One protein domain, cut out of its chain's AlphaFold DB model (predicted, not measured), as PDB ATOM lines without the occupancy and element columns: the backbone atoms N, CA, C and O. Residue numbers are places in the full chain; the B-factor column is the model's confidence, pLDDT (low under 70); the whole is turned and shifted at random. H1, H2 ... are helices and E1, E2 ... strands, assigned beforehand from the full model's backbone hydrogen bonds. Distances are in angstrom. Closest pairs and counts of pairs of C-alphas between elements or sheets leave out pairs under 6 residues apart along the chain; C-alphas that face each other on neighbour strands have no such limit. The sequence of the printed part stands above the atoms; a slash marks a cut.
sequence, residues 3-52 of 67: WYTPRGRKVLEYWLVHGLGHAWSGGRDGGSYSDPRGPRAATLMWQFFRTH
ATOM      1  N   TRP A   3      56.280-113.207 -57.929       97.81
ATOM      2  CA  TRP A   3      55.061-113.970 -58.196       97.81
ATOM      3  C   TRP A   3      53.905-113.035 -58.516       97.81
ATOM      4  O   TRP A   3      53.826-111.924 -57.982       97.81
ATOM      5  N   TYR A   4      52.999-113.510 -59.368       96.25
ATOM      6  CA  TYR A   4      51.896-112.729 -59.915       96.25
ATOM      7  C   TYR A   4      50.584-113.517 -59.858       96.25
ATOM      8  O   TYR A   4      50.583-114.744 -59.898       96.25
ATOM      9  N   THR A   5      49.458-112.811 -59.778       94.12
ATOM     10  CA  THR A   5      48.139-113.396 -60.038       94.12
ATOM     11  C   THR A   5      47.984-113.720 -61.530       94.12
ATOM     12  O   THR A   5      48.704-113.146 -62.351       94.12
ATOM     13  N   PRO A   6      46.975-114.520 -61.929       97.44
ATOM     14  CA  PRO A   6      46.658-114.735 -63.345       97.44
ATOM     15  C   PRO A   6      46.370-113.444 -64.130       97.44
ATOM     16  O   PRO A   6      46.520-113.407 -65.343       97.44
ATOM     17  N   ARG A   7      45.980-112.362 -63.439       94.31
ATOM     18  CA  ARG A   7      45.734-111.035 -64.031       94.31
ATOM     19  C   ARG A   7      46.972-110.124 -64.013       94.31
ATOM     20  O   ARG A   7      46.833-108.912 -64.123       94.31
ATOM     21  N   GLY A   8      48.167-110.673 -63.788       93.88
ATOM     22  CA  GLY A   8      49.435-109.935 -63.849       93.88
ATOM     23  C   GLY A   8      49.737-109.033 -62.648       93.88
ATOM     24  O   GLY A   8      50.726-108.302 -62.661       93.88
ATOM     25  N   ARG A   9      48.937-109.072 -61.574       92.38
ATOM     26  CA  ARG A   9      49.223-108.290 -60.360       92.38
ATOM     27  C   ARG A   9      50.297-108.993 -59.543       92.38
ATOM     28  O   ARG A   9      50.103-110.148 -59.173       92.38
ATOM     29  N   LYS A  10      51.387-108.304 -59.209       94.38
ATOM     30  CA  LYS A  10      52.433-108.856 -58.340       94.38
ATOM     31  C   LYS A  10      51.867-109.115 -56.937       94.38
ATOM     32  O   LYS A  10      51.031-108.363 -56.450       94.38
ATOM     33  N   VAL A  11      52.256-110.216 -56.308       94.38
ATOM     34  CA  VAL A  11      51.754-110.593 -54.969       94.38
ATOM     35  C   VAL A  11      52.864-110.883 -53.978       94.38
ATOM     36  O   VAL A  11      52.640-110.772 -52.779       94.38
ATOM     37  N   LEU A  12      54.061-111.211 -54.467       95.56
ATOM     38  CA  LEU A  12      55.220-111.460 -53.625       95.56
ATOM     39  C   LEU A  12      56.503-111.089 -54.369       95.56
ATOM     40  O   LEU A  12      56.640-111.347 -55.569       95.56
ATOM     41  N   GLU A  13      57.445-110.505 -53.635       96.69
ATOM     42  CA  GLU A  13      58.836-110.357 -54.051       96.69
ATOM     43  C   GLU A  13      59.750-110.991 -53.011       96.69
ATOM     44  O   GLU A  13      59.676-110.672 -51.829       96.69
ATOM     45  N   TYR A  14      60.630-111.872 -53.474       96.56
ATOM     46  CA  TYR A  14      61.655-112.508 -52.659       96.56
ATOM     47  C   TYR A  14      63.030-112.006 -53.078       96.56
ATOM     48  O   TYR A  14      63.374-112.037 -54.267       96.56
ATOM     49  N   TRP A  15      63.814-111.603 -52.088       95.81
ATOM     50  CA  TRP A  15      65.180-111.133 -52.246       95.81
ATOM     51  C   TRP A  15      66.085-111.963 -51.337       95.81
ATOM     52  O   TRP A  15      65.917-111.947 -50.120       95.81
ATOM     53  N   LEU A  16      67.028-112.689 -51.938       95.88
ATOM     54  CA  LEU A  16      68.119-113.345 -51.224       95.88
ATOM     55  C   LEU A  16      69.331-112.419 -51.279       95.88
ATOM     56  O   LEU A  16      69.761-112.040 -52.368       95.88
ATOM     57  N   VAL A  17      69.858-112.042 -50.119       96.44
ATOM     58  CA  VAL A  17      71.047-111.191 -50.021       96.44
ATOM     59  C   VAL A  17      72.183-112.033 -49.462       96.44
ATOM     60  O   VAL A  17      72.182-112.401 -48.290       96.44
ATOM     61  N   HIS A  18      73.142-112.371 -50.317       96.88
ATOM     62  CA  HIS A  18      74.295-113.170 -49.918       96.88
ATOM     63  C   HIS A  18      75.232-112.368 -49.014       96.88
ATOM     64  O   HIS A  18      75.483-111.191 -49.261       96.88
ATOM     65  N   GLY A  19      75.753-113.016 -47.970       94.88
ATOM     66  CA  GLY A  19      76.699-112.399 -47.035       94.88
ATOM     67  C   GLY A  19      76.087-111.369 -46.082       94.88
ATOM     68  O   GLY A  19      76.817-110.792 -45.279       94.88
ATOM     69  N   LEU A  20      74.768-111.153 -46.129       94.94
ATOM     70  CA  LEU A  20      74.070-110.336 -45.144       94.94
ATOM     71  C   LEU A  20      74.016-111.116 -43.823       94.94
ATOM     72  O   LEU A  20      73.278-112.093 -43.708       94.94
ATOM     73  N   GLY A  21      74.846-110.719 -42.855       90.19
ATOM     74  CA  GLY A  21      74.832-111.266 -41.495       90.19
ATOM     75  C   GLY A  21      73.606-110.802 -40.699       90.19
ATOM     76  O   GLY A  21      72.540-110.546 -41.257       90.19
ATOM     77  N   HIS A  22      73.748-110.628 -39.381       94.00
ATOM     78  CA  HIS A  22      72.691-110.049 -38.540       94.00
ATOM     79  C   HIS A  22      72.616-108.516 -38.707       94.00
ATOM     80  O   HIS A  22      72.861-107.754 -37.773       94.00
ATOM     81  N   ALA A  23      72.347-108.064 -39.932       95.38
ATOM     82  CA  ALA A  23      72.297-106.660 -40.319       95.38
ATOM     83  C   ALA A  23      71.105-106.378 -41.240       95.38
ATOM     84  O   ALA A  23      70.639-107.236 -41.989       95.38
ATOM     85  N   TRP A  24      70.629-105.137 -41.214       96.19
ATOM     86  CA  TRP A  24      69.644-104.635 -42.160       96.19
ATOM     87  C   TRP A  24      70.285-104.357 -43.524       96.19
ATOM     88  O   TRP A  24      71.359-103.766 -43.600       96.19
ATOM     89  N   SER A  25      69.620-104.745 -44.616       97.56
ATOM     90  CA  SER A  25      70.161-104.570 -45.969       97.56
ATOM     91  C   SER A  25      70.052-103.124 -46.469       97.56
ATOM     92  O   SER A  25      68.962-102.531 -46.499       97.56
ATOM     93  N   GLY A  26      71.186-102.567 -46.891       97.00
ATOM     94  CA  GLY A  26      71.341-101.175 -47.292       97.00
ATOM     95  C   GLY A  26      71.565-100.267 -46.085       97.00
ATOM     96  O   GLY A  26      72.059-100.693 -45.052       97.00
ATOM     97  N   GLY A  27      71.183 -98.995 -46.207       93.75
ATOM     98  CA  GLY A  27      71.423 -97.988 -45.170       93.75
ATOM     99  C   GLY A  27      72.513 -97.004 -45.578       93.75
ATOM    100  O   GLY A  27      72.750 -96.798 -46.770       93.75
ATOM    101  N   ARG A  28      73.110 -96.342 -44.588       92.25
ATOM    102  CA  ARG A  28      74.239 -95.424 -44.779       92.25
ATOM    103  C   ARG A  28      75.538 -96.137 -44.435       92.25
ATOM    104  O   ARG A  28      75.534 -97.020 -43.578       92.25
ATOM    105  N   ASP A  29      76.630 -95.709 -45.052       90.31
ATOM    106  CA  ASP A  29      77.948 -96.166 -44.631       90.31
ATOM    107  C   ASP A  29      78.235 -95.734 -43.182       90.31
ATOM    108  O   ASP A  29      77.789 -94.669 -42.742       90.31
ATOM    109  N   GLY A  30      78.875 -96.613 -42.411       88.06
ATOM    110  CA  GLY A  30      79.073 -96.443 -40.966       88.06
ATOM    111  C   GLY A  30      77.790 -96.448 -40.116       88.06
ATOM    112  O   GLY A  30      77.823 -96.069 -38.944       88.06
ATOM    113  N   GLY A  31      76.636 -96.834 -40.674       88.56
ATOM    114  CA  GLY A  31      75.392 -96.991 -39.918       88.56
ATOM    115  C   GLY A  31      75.421 -98.209 -38.989       88.56
ATOM    116  O   GLY A  31      75.881 -99.283 -39.370       88.56
ATOM    117  N   SER A  32      74.892 -98.068 -37.772       93.19
ATOM    118  CA  SER A  32      74.758 -99.196 -36.843       93.19
ATOM    119  C   SER A  32      73.761-100.231 -37.372       93.19
ATOM    120  O   SER A  32      72.683 -99.870 -37.843       93.19
ATOM    121  N   TYR A  33      74.111-101.515 -37.244       94.19
ATOM    122  CA  TYR A  33      73.259-102.663 -37.595       94.19
ATOM    123  C   TYR A  33      72.785-102.696 -39.058       94.19
ATOM    124  O   TYR A  33      71.797-103.359 -39.373       94.19
ATOM    125  N   SER A  34      73.470-101.996 -39.961       96.19
ATOM    126  CA  SER A  34      73.123-101.917 -41.381       96.19
ATOM    127  C   SER A  34      74.319-102.276 -42.254       96.19
ATOM    128  O   SER A  34      75.431-101.850 -41.955       96.19
ATOM    129  N   ASP A  35      74.097-103.022 -43.334       96.00
ATOM    130  CA  ASP A  35      75.128-103.323 -44.329       96.00
ATOM    131  C   ASP A  35      74.881-102.495 -45.603       96.00
ATOM    132  O   ASP A  35      73.991-102.843 -46.393       96.00
ATOM    133  N   PRO A  36      75.664-101.425 -45.847       96.06
ATOM    134  CA  PRO A  36      75.478-100.550 -47.002       96.06
ATOM    135  C   PRO A  36      75.751-101.246 -48.343       96.06
ATOM    136  O   PRO A  36      75.330-100.731 -49.377       96.06
ATOM    137  N   ARG A  37      76.416-102.411 -48.347       95.06
ATOM    138  CA  ARG A  37      76.664-103.203 -49.564       95.06
ATOM    139  C   ARG A  37      75.399-103.917 -50.042       95.06
ATOM    140  O   ARG A  37      75.295-104.276 -51.213       95.06
ATOM    141  N   GLY A  38      74.449-104.145 -49.135       95.00
ATOM    142  CA  GLY A  38      73.163-104.749 -49.448       95.00
ATOM    143  C   GLY A  38      72.228-103.796 -50.208       95.00
ATOM    144  O   GLY A  38      72.340-102.574 -50.090       95.00
ATOM    145  N   PRO A  39      71.260-104.319 -50.981       97.00
ATOM    146  CA  PRO A  39      70.227-103.491 -51.595       97.00
ATOM    147  C   PRO A  39      69.424-102.719 -50.540       97.00
ATOM    148  O   PRO A  39      69.206-103.189 -49.428       97.00
ATOM    149  N   ARG A  40      68.900-101.544 -50.906       96.88
ATOM    150  CA  ARG A  40      68.097-100.700 -50.003       96.88
ATOM    151  C   ARG A  40      66.734-101.341 -49.707       96.88
ATOM    152  O   ARG A  40      65.738-101.000 -50.349       96.88
ATOM    153  N   ALA A  41      66.674-102.234 -48.717       97.06
ATOM    154  CA  ALA A  41      65.485-103.036 -48.413       97.06
ATOM    155  C   ALA A  41      64.234-102.180 -48.177       97.06
ATOM    156  O   ALA A  41      63.191-102.442 -48.773       97.06
ATOM    157  N   ALA A  42      64.344-101.098 -47.402       96.38
ATOM    158  CA  ALA A  42      63.221-100.193 -47.145       96.38
ATOM    159  C   ALA A  42      62.670 -99.552 -48.433       96.38
ATOM    160  O   ALA A  42      61.458 -99.424 -48.601       96.38
ATOM    161  N   THR A  43      63.546 -99.193 -49.378       97.31
ATOM    162  CA  THR A  43      63.138 -98.648 -50.680       97.31
ATOM    163  C   THR A  43      62.404 -99.700 -51.514       97.31
ATOM    164  O   THR A  43      61.366 -99.386 -52.096       97.31
ATOM    165  N   LEU A  44      62.892-100.944 -51.538       97.12
ATOM    166  CA  LEU A  44      62.241-102.056 -52.243       97.12
ATOM    167  C   LEU A  44      60.866-102.386 -51.645       97.12
ATOM    168  O   LEU A  44      59.881-102.512 -52.373       97.12
ATOM    169  N   MET A  45      60.778-102.448 -50.314       96.88
ATOM    170  CA  MET A  45      59.519-102.643 -49.592       96.88
ATOM    171  C   MET A  45      58.523-101.529 -49.918       96.88
ATOM    172  O   MET A  45      57.378-101.807 -50.267       96.88
ATOM    173  N   TRP A  46      58.961-100.268 -49.883       96.62
ATOM    174  CA  TRP A  46      58.114 -99.133 -50.246       96.62
ATOM    175  C   TRP A  46      57.601 -99.221 -51.685       96.62
ATOM    176  O   TRP A  46      56.404 -99.048 -51.922       96.62
ATOM    177  N   GLN A  47      58.480 -99.519 -52.646       95.56
ATOM    178  CA  GLN A  47      58.109 -99.694 -54.054       95.56
ATOM    179  C   GLN A  47      57.062-100.793 -54.241       95.56
ATOM    180  O   GLN A  47      56.151-100.624 -55.051       95.56
ATOM    181  N   PHE A  48      57.148-101.880 -53.475       95.69
ATOM    182  CA  PHE A  48      56.114-102.905 -53.467       95.69
ATOM    183  C   PHE A  48      54.818-102.379 -52.834       95.69
ATOM    184  O   PHE A  48      53.785-102.335 -53.496       95.69
ATOM    185  N   PHE A  49      54.830-101.930 -51.580       94.44
ATOM    186  CA  PHE A  49      53.590-101.592 -50.871       94.44
ATOM    187  C   PHE A  49      52.826-100.417 -51.488       94.44
ATOM    188  O   PHE A  49      51.593-100.433 -51.504       94.44
ATOM    189  N   ARG A  50      53.518 -99.434 -52.079       94.31
ATOM    190  CA  ARG A  50      52.859 -98.287 -52.726       94.31
ATOM    191  C   ARG A  50      51.989 -98.681 -53.924       94.31
ATOM    192  O   ARG A  50      51.029 -97.975 -54.219       94.31
ATOM    193  N   THR A  51      52.292 -99.793 -54.599       92.44
ATOM    194  CA  THR A  51      51.478-100.326 -55.707       92.44
ATOM    195  C   THR A  51      50.533-101.449 -55.267       92.44
ATOM    196  O   THR A  51      49.697-101.886 -56.053       92.44
ATOM    197  N   HIS A  52      50.636-101.913 -54.016       92.50
ATOM    198  CA  HIS A  52      49.859-103.024 -53.453       92.50
ATOM    199  C   HIS A  52      49.134-102.585 -52.179       92.50
ATOM    200  O   HIS A  52      49.364-103.108 -51.088       92.50
TER     201      HIS A  52
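This is residues 3 to 52 of the 67 residues of an uncharacterized protein of Pseudonocardia bannensis (UniProt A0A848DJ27). With little regular structure, the printed part is a loose, rod-like fold: a strand, E1, and an extended stretch run out to a loop-built far end, from which the chain folds back as one helix, H1. The named elements, E1 then H1, hold only 15 of the 50 printed residues; the class is mixed, helices and strands. The radius of gyration of the C-alphas is 13.4 A, and the spans are 43 by 21 by 13 A.

E1 is residues 10 to 13, with C-alpha 10 at (52.433, -108.856, -58.340). H1, residues 41 to 51, measures 16.0 A from C-alpha 41 to C-alpha 51 at (51.478, -100.326, -55.707).

Residues 3 to 4 pair antiparallel with residues 10 to 12 of E1, which pairs with no named strand. Residues 24 to 25 pair parallel with residues 34 to 35. The closest C-alphas of E1 and H1, those of Glu 13 and Phe 48, are 8.0 A apart. In H1, 6 of 7 O i to N i+4 pairs are within hydrogen-bond range.

The C-alphas farthest apart, of Pro 6 and Gly 30, are 43.4 A apart. The link from E1 to H1 is long, 27 residues. The printed part has no cut, and no printed residue is under 70 in pLDDT.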